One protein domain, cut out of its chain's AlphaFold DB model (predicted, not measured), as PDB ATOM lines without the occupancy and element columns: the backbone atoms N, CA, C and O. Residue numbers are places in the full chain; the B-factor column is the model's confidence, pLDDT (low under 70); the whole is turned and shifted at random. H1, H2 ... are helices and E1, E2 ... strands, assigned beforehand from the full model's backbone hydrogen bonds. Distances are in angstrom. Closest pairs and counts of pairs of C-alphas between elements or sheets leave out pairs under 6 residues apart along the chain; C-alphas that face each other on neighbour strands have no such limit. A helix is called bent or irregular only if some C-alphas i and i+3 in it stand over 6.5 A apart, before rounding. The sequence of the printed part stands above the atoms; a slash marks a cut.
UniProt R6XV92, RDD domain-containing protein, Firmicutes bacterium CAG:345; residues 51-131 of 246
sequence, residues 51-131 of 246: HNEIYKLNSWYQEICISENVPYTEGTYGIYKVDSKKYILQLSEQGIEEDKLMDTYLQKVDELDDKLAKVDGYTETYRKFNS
ATOM      1  N   HIS A  51     218.500 155.627 125.718       96.62
ATOM      2  CA  HIS A  51     219.474 154.673 126.255       96.62
ATOM      3  C   HIS A  51     218.945 153.908 127.478       96.62
ATOM      4  O   HIS A  51     219.070 152.686 127.557       96.62
ATOM      5  N   ASN A  52     218.310 154.618 128.412       96.81
ATOM      6  CA  ASN A  52     217.777 154.028 129.641       96.81
ATOM      7  C   ASN A  52     216.582 153.112 129.362       96.81
ATOM      8  O   ASN A  52     216.444 152.059 129.985       96.81
ATOM      9  N   GLU A  53     215.709 153.519 128.444       97.81
ATOM     10  CA  GLU A  53     214.551 152.748 128.017       97.81
ATOM     11  C   GLU A  53     215.003 151.459 127.330       97.81
ATOM     12  O   GLU A  53     214.548 150.385 127.710       97.81
ATOM     13  N   ILE A  54     215.949 151.550 126.391       97.12
ATOM     14  CA  ILE A  54     216.510 150.394 125.680       97.12
ATOM     15  C   ILE A  54     217.185 149.436 126.660       97.12
ATOM     16  O   ILE A  54     216.927 148.237 126.605       97.12
ATOM     17  N   TYR A  55     217.992 149.947 127.594       97.19
ATOM     18  CA  TYR A  55     218.647 149.115 128.605       97.19
ATOM     19  C   TYR A  55     217.637 148.302 129.429       97.19
ATOM     20  O   TYR A  55     217.793 147.091 129.579       97.19
ATOM     21  N   LYS A  56     216.568 148.942 129.919       97.44
ATOM     22  CA  LYS A  56     215.521 148.265 130.704       97.44
ATOM     23  C   LYS A  56     214.735 147.252 129.878       97.44
ATOM     24  O   LYS A  56     214.549 146.125 130.326       97.44
ATOM     25  N   LEU A  57     214.305 147.646 128.675       97.25
ATOM     26  CA  LEU A  57     213.590 146.763 127.753       97.25
ATOM     27  C   LEU A  57     214.423 145.518 127.439       97.25
ATOM     28  O   LEU A  57     213.904 144.407 127.516       97.25
ATOM     29  N   ASN A  58     215.717 145.696 127.168       97.44
ATOM     30  CA  ASN A  58     216.629 144.592 126.902       97.44
ATOM     31  C   ASN A  58     216.840 143.704 128.129       97.44
ATOM     32  O   ASN A  58     216.814 142.491 127.970       97.44
ATOM     33  N   SER A  59     216.981 144.264 129.337       97.44
ATOM     34  CA  SER A  59     217.132 143.460 130.563       97.44
ATOM     35  C   SER A  59     215.964 142.489 130.735       97.44
ATOM     36  O   SER A  59     216.175 141.283 130.842       97.44
ATOM     37  N   TRP A  60     214.728 142.992 130.665       97.56
ATOM     38  CA  TRP A  60     213.531 142.153 130.778       97.56
ATOM     39  C   TRP A  60     213.421 141.137 129.639       97.56
ATOM     40  O   TRP A  60     213.100 139.974 129.873       97.56
ATOM     41  N   TYR A  61     213.733 141.556 128.412       96.81
ATOM     42  CA  TYR A  61     213.728 140.675 127.248       96.81
ATOM     43  C   TYR A  61     214.718 139.514 127.404       96.81
ATOM     44  O   TYR A  61     214.368 138.352 127.205       96.81
ATOM     45  N   GLN A  62     215.951 139.817 127.808       96.75
ATOM     46  CA  GLN A  62     216.999 138.827 128.024       96.75
ATOM     47  C   GLN A  62     216.644 137.864 129.153       96.75
ATOM     48  O   GLN A  62     216.816 136.661 128.978       96.75
ATOM     49  N   GLU A  63     216.145 138.364 130.284       96.81
ATOM     50  CA  GLU A  63     215.725 137.530 131.416       96.81
ATOM     51  C   GLU A  63     214.668 136.505 130.992       96.81
ATOM     52  O   GLU A  63     214.829 135.308 131.251       96.81
ATOM     53  N   ILE A  64     213.634 136.945 130.264       96.56
ATOM     54  CA  ILE A  64     212.576 136.052 129.780       96.56
ATOM     55  C   ILE A  64     213.140 135.062 128.758       96.56
ATOM     56  O   ILE A  64     212.933 133.858 128.910       96.56
ATOM     57  N   CYS A  65     213.900 135.516 127.759       96.19
ATOM     58  CA  CYS A  65     214.480 134.616 126.762       96.19
ATOM     59  C   CYS A  65     215.419 133.568 127.377       96.19
ATOM     60  O   CYS A  65     215.375 132.409 126.970       96.19
ATOM     61  N   ILE A  66     216.230 133.935 128.375       96.19
ATOM     62  CA  ILE A  66     217.086 132.987 129.105       96.19
ATOM     63  C   ILE A  66     216.226 131.972 129.862       96.19
ATOM     64  O   ILE A  66     216.496 130.775 129.781       96.19
ATOM     65  N   SER A  67     215.179 132.425 130.560       96.12
ATOM     66  CA  SER A  67     214.286 131.535 131.316       96.12
ATOM     67  C   SER A  67     213.529 130.542 130.426       96.12
ATOM     68  O   SER A  67     213.280 129.410 130.829       96.12
ATOM     69  N   GLU A  68     213.223 130.945 129.194       94.62
ATOM     70  CA  GLU A  68     212.473 130.161 128.210       94.62
ATOM     71  C   GLU A  68     213.377 129.380 127.245       94.62
ATOM     72  O   GLU A  68     212.873 128.720 126.337       94.62
ATOM     73  N   ASN A  69     214.701 129.459 127.420       94.44
ATOM     74  CA  ASN A  69     215.696 128.865 126.526       94.44
ATOM     75  C   ASN A  69     215.507 129.274 125.047       94.44
ATOM     76  O   ASN A  69     215.631 128.455 124.136       94.44
ATOM     77  N   VAL A  70     215.202 130.552 124.803       96.19
ATOM     78  CA  VAL A  70     215.029 131.132 123.463       96.19
ATOM     79  C   VAL A  70     216.256 131.987 123.113       96.19
ATOM     80  O   VAL A  70     216.618 132.887 123.873       96.19
ATOM     81  N   PRO A  71     216.918 131.761 121.965       96.31
ATOM     82  CA  PRO A  71     218.056 132.556 121.545       96.31
ATOM     83  C   PRO A  71     217.589 133.938 121.083       96.31
ATOM     84  O   PRO A  71     216.573 134.086 120.401       96.31
ATOM     85  N   TYR A  72     218.364 134.960 121.423       96.75
ATOM     86  CA  TYR A  72     218.079 136.349 121.083       96.75
ATOM     87  C   TYR A  72     219.282 137.019 120.419       96.75
ATOM     88  O   TYR A  72     220.424 136.566 120.533       96.75
ATOM     89  N   THR A  73     219.011 138.102 119.701       96.81
ATOM     90  CA  THR A  73     220.009 138.913 119.005       96.81
ATOM     91  C   THR A  73     219.615 140.386 119.027       96.81
ATOM     92  O   THR A  73     218.450 140.730 119.240       96.81
ATOM     93  N   GLU A  74     220.589 141.262 118.804       94.38
ATOM     94  CA  GLU A  74     220.357 142.699 118.726       94.38
ATOM     95  C   GLU A  74     219.553 143.050 117.463       94.38
ATOM     96  O   GLU A  74     219.842 142.593 116.353       94.38
ATOM     97  N   GLY A  75     218.495 143.834 117.644       90.25
ATOM     98  CA  GLY A  75     217.628 144.330 116.585       90.25
ATOM     99  C   GLY A  75     217.843 145.813 116.288       90.25
ATOM    100  O   GLY A  75     218.873 146.414 116.592       90.25
ATOM    101  N   THR A  76     216.847 146.417 115.644       87.69
ATOM    102  CA  THR A  76     216.884 147.837 115.286       87.69
ATOM    103  C   THR A  76     216.954 148.702 116.545       87.69
ATOM    104  O   THR A  76     216.296 148.413 117.544       87.69
ATOM    105  N   TYR A  77     217.748 149.775 116.493       89.81
ATOM    106  CA  TYR A  77     217.978 150.696 117.615       89.81
ATOM    107  C   TYR A  77     218.590 150.045 118.865       89.81
ATOM    108  O   TYR A  77     218.547 150.641 119.936       89.81
ATOM    109  N   GLY A  78     219.153 148.840 118.741       90.62
ATOM    110  CA  GLY A  78     219.720 148.101 119.865       90.62
ATOM    111  C   GLY A  78     218.690 147.361 120.718       90.62
ATOM    112  O   GLY A  78     219.058 146.827 121.760       90.62
ATOM    113  N   ILE A  79     217.415 147.306 120.307       93.62
ATOM    114  CA  ILE A  79     216.382 146.531 121.011       93.62
ATOM    115  C   ILE A  79     216.502 145.062 120.629       93.62
ATOM    116  O   ILE A  79     216.539 144.723 119.445       93.62
ATOM    117  N   TYR A  80     216.568 144.187 121.624       95.31
ATOM    118  CA  TYR A  80     216.732 142.757 121.397       95.31
ATOM    119  C   TYR A  80     215.455 142.114 120.858       95.31
ATOM    120  O   TYR A  80     214.341 142.551 121.130       95.31
ATOM    121  N   LYS A  81     215.644 141.065 120.059       94.81
ATOM    122  CA  LYS A  81     214.578 140.256 119.462       94.81
ATOM    123  C   LYS A  81     214.998 138.794 119.393       94.81
ATOM    124  O   LYS A  81     216.180 138.480 119.548       94.81
ATOM    125  N   VAL A  82     214.054 137.896 119.117       95.62
ATOM    126  CA  VAL A  82     214.357 136.472 118.922       95.62
ATOM    127  C   VAL A  82     215.309 136.324 117.735       95.62
ATOM    128  O   VAL A  82     215.086 136.895 116.661       95.62
ATOM    129  N   ASP A  83     216.370 135.542 117.919       96.31
ATOM    130  CA  ASP A  83     217.237 135.115 116.827       96.31
ATOM    131  C   ASP A  83     216.498 134.029 116.041       96.31
ATOM    132  O   ASP A  83     216.602 132.838 116.336       96.31
ATOM    133  N   SER A  84     215.702 134.461 115.057       93.75
ATOM    134  CA  SER A  84     214.844 133.570 114.275       93.75
ATOM    135  C   SER A  84     215.625 132.424 113.640       93.75
ATOM    136  O   SER A  84     215.147 131.297 113.623       93.75
ATOM    137  N   LYS A  85     216.860 132.670 113.187       94.00
ATOM    138  CA  LYS A  85     217.703 131.635 112.576       94.00
ATOM    139  C   LYS A  85     218.084 130.563 113.587       94.00
ATOM    140  O   LYS A  85     217.936 129.380 113.297       94.00
ATOM    141  N   LYS A  86     218.569 130.966 114.765       96.00
ATOM    142  CA  LYS A  86     218.957 130.004 115.807       96.00
ATOM    143  C   LYS A  86     217.755 129.281 116.391       96.00
ATOM    144  O   LYS A  86     217.850 128.089 116.644       96.00
ATOM    145  N   TYR A  87     216.641 129.979 116.591       95.12
ATOM    146  CA  TYR A  87     215.463 129.362 117.185       95.12
ATOM    147  C   TYR A  87     214.792 128.368 116.232       95.12
ATOM    148  O   TYR A  87     214.475 127.259 116.641       95.12
ATOM    149  N   ILE A  88     214.663 128.707 114.943       93.62
ATOM    150  CA  ILE A  88     214.144 127.773 113.932       93.62
ATOM    151  C   ILE A  88     215.038 126.529 113.827       93.62
ATOM    152  O   ILE A  88     214.523 125.417 113.734       93.62
ATOM    153  N   LEU A  89     216.364 126.693 113.902       94.19
ATOM    154  CA  LEU A  89     217.288 125.557 113.927       94.19
ATOM    155  C   LEU A  89     217.063 124.667 115.160       94.19
ATOM    156  O   LEU A  89     216.940 123.457 115.011       94.19
ATOM    157  N   GLN A  90     216.929 125.257 116.353       93.56
ATOM    158  CA  GLN A  90     216.627 124.510 117.581       93.56
ATOM    159  C   GLN A  90     215.301 123.741 117.489       93.56
ATOM    160  O   GLN A  90     215.234 122.595 117.919       93.56
ATOM    161  N   LEU A  91     214.254 124.342 116.914       93.38
ATOM    162  CA  LEU A  91     212.963 123.675 116.703       93.38
ATOM    163  C   LEU A  91     213.086 122.494 115.727       93.38
ATOM    164  O   LEU A  91     212.518 121.429 115.968       93.38
ATOM    165  N   SER A  92     213.862 122.656 114.652       92.50
ATOM    166  CA  SER A  92     214.135 121.573 113.701       92.50
ATOM    167  C   SER A  92     214.904 120.422 114.358       92.50
ATOM    168  O   SER A  92     214.545 119.261 114.170       92.50
ATOM    169  N   GLU A  93     215.906 120.723 115.188       93.38
ATOM    170  CA  GLU A  93     216.666 119.727 115.958       93.38
ATOM    171  C   GLU A  93     215.803 119.002 117.007       93.38
ATOM    172  O   GLU A  93     216.063 117.844 117.334       93.38
ATOM    173  N   GLN A  94     214.746 119.651 117.503       92.00
ATOM    174  CA  GLN A  94     213.741 119.060 118.395       92.00
ATOM    175  C   GLN A  94     212.716 118.174 117.665       92.00
ATOM    176  O   GLN A  94     211.860 117.574 118.314       92.00
ATOM    177  N   GLY A  95     212.808 118.057 116.337       91.25
ATOM    178  CA  GLY A  95     211.948 117.190 115.532       91.25
ATOM    179  C   GLY A  95     210.608 117.810 115.137       91.25
ATOM    180  O   GLY A  95     209.695 117.072 114.767       91.25
ATOM    181  N   ILE A  96     210.467 119.139 115.209       92.19
ATOM    182  CA  ILE A  96     209.297 119.838 114.660       92.19
ATOM    183  C   ILE A  96     209.321 119.747 113.128       92.19
ATOM    184  O   ILE A  96     210.359 119.953 112.499       92.19
ATOM    185  N   GLU A  97     208.167 119.434 112.537       91.81
ATOM    186  CA  GLU A  97     207.996 119.334 111.084       91.81
ATOM    187  C   GLU A  97     208.284 120.680 110.397       91.81
ATOM    188  O   GLU A  97     207.919 121.743 110.904       91.81
ATOM    189  N   GLU A  98     208.943 120.634 109.235       88.56
ATOM    190  CA  GLU A  98     209.440 121.821 108.524       88.56
ATOM    191  C   GLU A  98     208.324 122.822 108.179       88.56
ATOM    192  O   GLU A  98     208.510 124.034 108.305       88.56
ATOM    193  N   ASP A  99     207.142 122.318 107.825       92.31
ATOM    194  CA  ASP A  99     205.949 123.107 107.515       92.31
ATOM    195  C   ASP A  99     205.354 123.823 108.741       92.31
ATOM    196  O   ASP A  99     204.627 124.801 108.577       92.31
ATOM    197  N   LYS A 100     205.708 123.403 109.963       93.44
ATOM    198  CA  LYS A 100     205.246 123.986 111.238       93.44
ATOM    199  C   LYS A 100     206.280 124.853 111.948       93.44
ATOM    200  O   LYS A 100     205.963 125.460 112.976       93.44
ATOM    201  N   LEU A 101     207.511 124.938 111.438       92.06
ATOM    202  CA  LEU A 101     208.592 125.685 112.091       92.06
ATOM    203  C   LEU A 101     208.274 127.176 112.222       92.06
ATOM    204  O   LEU A 101     208.486 127.763 113.283       92.06
ATOM    205  N   MET A 102     207.758 127.788 111.152       92.12
ATOM    206  CA  MET A 102     207.445 129.218 111.149       92.12
ATOM    207  C   MET A 102     206.280 129.538 112.087       92.12
ATOM    208  O   MET A 102     206.372 130.484 112.864       92.12
ATOM    209  N   ASP A 103     205.225 128.724 112.065       94.31
ATOM    210  CA  ASP A 103     204.055 128.923 112.926       94.31
ATOM    211  C   ASP A 103     204.429 128.779 114.404       94.31
ATOM    212  O   ASP A 103     204.064 129.621 115.222       94.31
ATOM    213  N   THR A 104     205.237 127.768 114.740       93.81
ATOM    214  CA  THR A 104     205.761 127.578 116.103       93.81
ATOM    215  C   THR A 104     206.656 128.746 116.535       93.81
ATOM    216  O   THR A 104     206.576 129.203 117.673       93.81
ATOM    217  N   TYR A 105     207.495 129.270 115.632       94.06
ATOM    218  CA  TYR A 105     208.304 130.461 115.901       94.06
ATOM    219  C   TYR A 105     207.436 131.686 116.210       94.06
ATOM    220  O   TYR A 105     207.686 132.361 117.207       94.06
ATOM    221  N   LEU A 106     206.423 131.959 115.385       94.81
ATOM    222  CA  LEU A 106     205.528 133.104 115.569       94.81
ATOM    223  C   LEU A 106     204.745 132.990 116.878       94.81
ATOM    224  O   LEU A 106     204.733 133.940 117.655       94.81
ATOM    225  N   GLN A 107     204.206 131.805 117.180       95.69
ATOM    226  CA  GLN A 107     203.546 131.544 118.461       95.69
ATOM    227  C   GLN A 107     204.478 131.815 119.643       95.69
ATOM    228  O   GLN A 107     204.060 132.424 120.626       95.69
ATOM    229  N   LYS A 108     205.757 131.421 119.553       95.06
ATOM    230  CA  LYS A 108     206.707 131.705 120.630       95.06
ATOM    231  C   LYS A 108     206.976 133.197 120.794       95.06
ATOM    232  O   LYS A 108     207.119 133.655 121.922       95.06
ATOM    233  N   VAL A 109     207.069 133.947 119.698       95.19
ATOM    234  CA  VAL A 109     207.229 135.408 119.758       95.19
ATOM    235  C   VAL A 109     206.031 136.041 120.470       95.19
ATOM    236  O   VAL A 109     206.240 136.798 121.415       95.19
ATOM    237  N   ASP A 110     204.807 135.644 120.114       96.12
ATOM    238  CA  ASP A 110     203.585 136.140 120.757       96.12
ATOM    239  C   ASP A 110     203.550 135.800 122.262       96.12
ATOM    240  O   ASP A 110     203.243 136.651 123.097       96.12
ATOM    241  N   GLU A 111     203.946 134.578 122.643       96.44
ATOM    242  CA  GLU A 111     204.058 134.179 124.055       96.44
ATOM    243  C   GLU A 111     205.058 135.038 124.845       96.44
ATOM    244  O   GLU A 111     204.842 135.323 126.029       96.44
ATOM    245  N   LEU A 112     206.188 135.399 124.229       95.75
ATOM    246  CA  LEU A 112     207.203 136.240 124.860       95.75
ATOM    247  C   LEU A 112     206.690 137.670 125.039       95.75
ATOM    248  O   LEU A 112     206.872 138.240 126.116       95.75
ATOM    249  N   ASP A 113     206.002 138.215 124.037       93.94
ATOM    250  CA  ASP A 113     205.387 139.543 124.099       93.94
ATOM    251  C   ASP A 113     204.307 139.610 125.194       93.94
ATOM    252  O   ASP A 113     204.294 140.545 126.002       93.94
ATOM    253  N   ASP A 114     203.476 138.570 125.324       95.94
ATOM    254  CA  ASP A 114     202.487 138.444 126.400       95.94
ATOM    255  C   ASP A 114     203.122 138.379 127.798       95.94
ATOM    256  O   ASP A 114     202.543 138.859 128.782       95.94
ATOM    257  N   LYS A 115     204.305 137.763 127.923       95.94
ATOM    258  CA  LYS A 115     205.063 137.731 129.185       95.94
ATOM    259  C   LYS A 115     205.677 139.088 129.494       95.94
ATOM    260  O   LYS A 115     205.568 139.547 130.630       95.94
ATOM    261  N   LEU A 116     206.257 139.754 128.499       94.69
ATOM    262  CA  LEU A 116     206.827 141.094 128.637       94.69
ATOM    263  C   LEU A 116     205.770 142.118 129.047       94.69
ATOM    264  O   LEU A 116     206.002 142.904 129.962       94.69
ATOM    265  N   ALA A 117     204.576 142.057 128.455       93.56
ATOM    266  CA  ALA A 117     203.464 142.944 128.791       93.56
ATOM    267  C   ALA A 117     203.018 142.849 130.263       93.56
ATOM    268  O   ALA A 117     202.427 143.797 130.788       93.56
ATOM    269  N   LYS A 118     203.306 141.726 130.938       95.56
ATOM    270  CA  LYS A 118     203.005 141.495 132.361       95.56
ATOM    271  C   LYS A 118     204.117 141.957 133.303       95.56
ATOM    272  O   LYS A 118     203.897 141.968 134.510       95.56
ATOM    273  N   VAL A 119     205.294 142.314 132.790       96.31
ATOM    274  CA  VAL A 119     206.392 142.829 133.612       96.31
ATOM    275  C   VAL A 119     206.074 144.256 134.053       96.31
ATOM    276  O   VAL A 119     205.786 145.134 133.233       96.31
ATOM    277  N   ASP A 120     206.163 144.499 135.360       96.00
ATOM    278  CA  ASP A 120     205.890 145.809 135.947       96.00
ATOM    279  C   ASP A 120     206.772 146.895 135.313       96.00
ATOM    280  O   ASP A 120     208.002 146.852 135.346       96.00
ATOM    281  N   GLY A 121     206.125 147.902 134.722       94.81
ATOM    282  CA  GLY A 121     206.803 149.026 134.077       94.81
ATOM    283  C   GLY A 121     207.265 148.786 132.632       94.81
ATOM    284  O   GLY A 121     207.707 149.751 131.998       94.81
ATOM    285  N   TYR A 122     207.115 147.577 132.069       96.19
ATOM    286  CA  TYR A 122     207.472 147.293 130.670       96.19
ATOM    287  C   TYR A 122     206.696 148.181 129.698       96.19
ATOM    288  O   TYR A 122     207.290 148.960 128.951       96.19
ATOM    289  N   THR A 123     205.365 148.152 129.778       95.31
ATOM    290  CA  THR A 123     204.474 148.924 128.899       95.31
ATOM    291  C   THR A 123     204.742 150.428 128.977       95.31
ATOM    292  O   THR A 123     204.740 151.125 127.960       95.31
ATOM    293  N   GLU A 124     205.018 150.957 130.173       97.12
ATOM    294  CA  GLU A 124     205.338 152.377 130.335       97.12
ATOM    295  C   GLU A 124     206.691 152.729 129.702       97.12
ATOM    296  O   GLU A 124     206.804 153.749 129.017       97.12
ATOM    297  N   THR A 125     207.703 151.881 129.896       97.50
ATOM    298  CA  THR A 125     209.045 152.071 129.329       97.50
ATOM    299  C   THR A 125     209.010 151.973 127.807       97.50
ATOM    300  O   THR A 125     209.557 152.840 127.124       97.50
ATOM    301  N   TYR A 126     208.284 150.995 127.264       96.19
ATOM    302  CA  TYR A 126     208.072 150.854 125.827       96.19
ATOM    303  C   TYR A 126     207.363 152.080 125.242       96.19
ATOM    304  O   TYR A 126     207.782 152.623 124.221       96.19
ATOM    305  N   ARG A 127     206.337 152.605 125.926       96.31
ATOM    306  CA  ARG A 127     205.654 153.838 125.507       96.31
ATOM    307  C   ARG A 127     206.591 155.050 125.494       96.31
ATOM    308  O   ARG A 127     206.473 155.889 124.597       96.31
ATOM    309  N   LYS A 128     207.515 155.164 126.455       97.50
ATOM    310  CA  LYS A 128     208.536 156.231 126.474       97.50
ATOM    311  C   LYS A 128     209.496 156.101 125.295       97.50
ATOM    312  O   LYS A 128     209.664 157.077 124.565       97.50
ATOM    313  N   PHE A 129     210.025 154.901 125.047       97.06
ATOM    314  CA  PHE A 129     210.835 154.619 123.859       97.06
ATOM    315  C   PHE A 129     210.091 155.006 122.571       97.06
ATOM    316  O   PHE A 129     210.604 155.780 121.763       97.06
ATOM    317  N   ASN A 130     208.845 154.549 122.416       95.31
ATOM    318  CA  ASN A 130     208.038 154.834 121.232       95.31
ATOM    319  C   ASN A 130     207.746 156.336 121.065       95.31
ATOM    320  O   ASN A 130     207.703 156.842 119.949       95.31
ATOM    321  N   SER A 131     207.597 157.079 122.164       96.44
ATOM    322  CA  SER A 131     207.427 158.537 122.116       96.44
ATOM    323  C   SER A 131     208.689 159.240 121.606       96.44
ATOM    324  O   SER A 131     208.587 160.157 120.793       96.44
TER     325      SER A 131
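AT A GLANCE: This is residues 51 to 131 of the 246 residues of the protein "RDD domain-containing protein" of Firmicutes bacterium CAG:345 (UniProt R6XV92). H2 and H3 make a V at one end of an elongated model, H4 packs on H1 at the other, and the hairpin of E1 and E2 sits between. The printed part has 81 residues with H1, E1, E2, H2, H3 and H4, mostly helix. It is only just compact, close to loose, with radius of gyration of the C-alphas 13.6 A and spans 40 by 22 by 21 A.

IN THESE COORDINATES: Find H1, residues 51 to 67, from C-alpha 51 at (219.474, 154.673, 126.255). E1 is 72 to 74, antiparallel E2 80 to 82, H2 84 to 93. H3, 98 to 116, is irregular, C-alphas 99 and 102 being 7.3 A apart; H4, 122 to 131, ends with C-alpha 131 at (207.427, 158.537, 122.116).

HOW THE PARTS SIT: H2 touches H3, closest C-alphas 88 and 101, 6.2 A. H1 touches H4, closest C-alphas 53 and 125, 5.7 A. N 73 and O 81 are within hydrogen-bond range, 2.9 A. So is every O i to N i+4 pair in H1, H2 and H4, and 13 of 15 in H3.

THE WHOLE: The printed part has no cut, its links are tight, and no printed residue is under pLDDT 70.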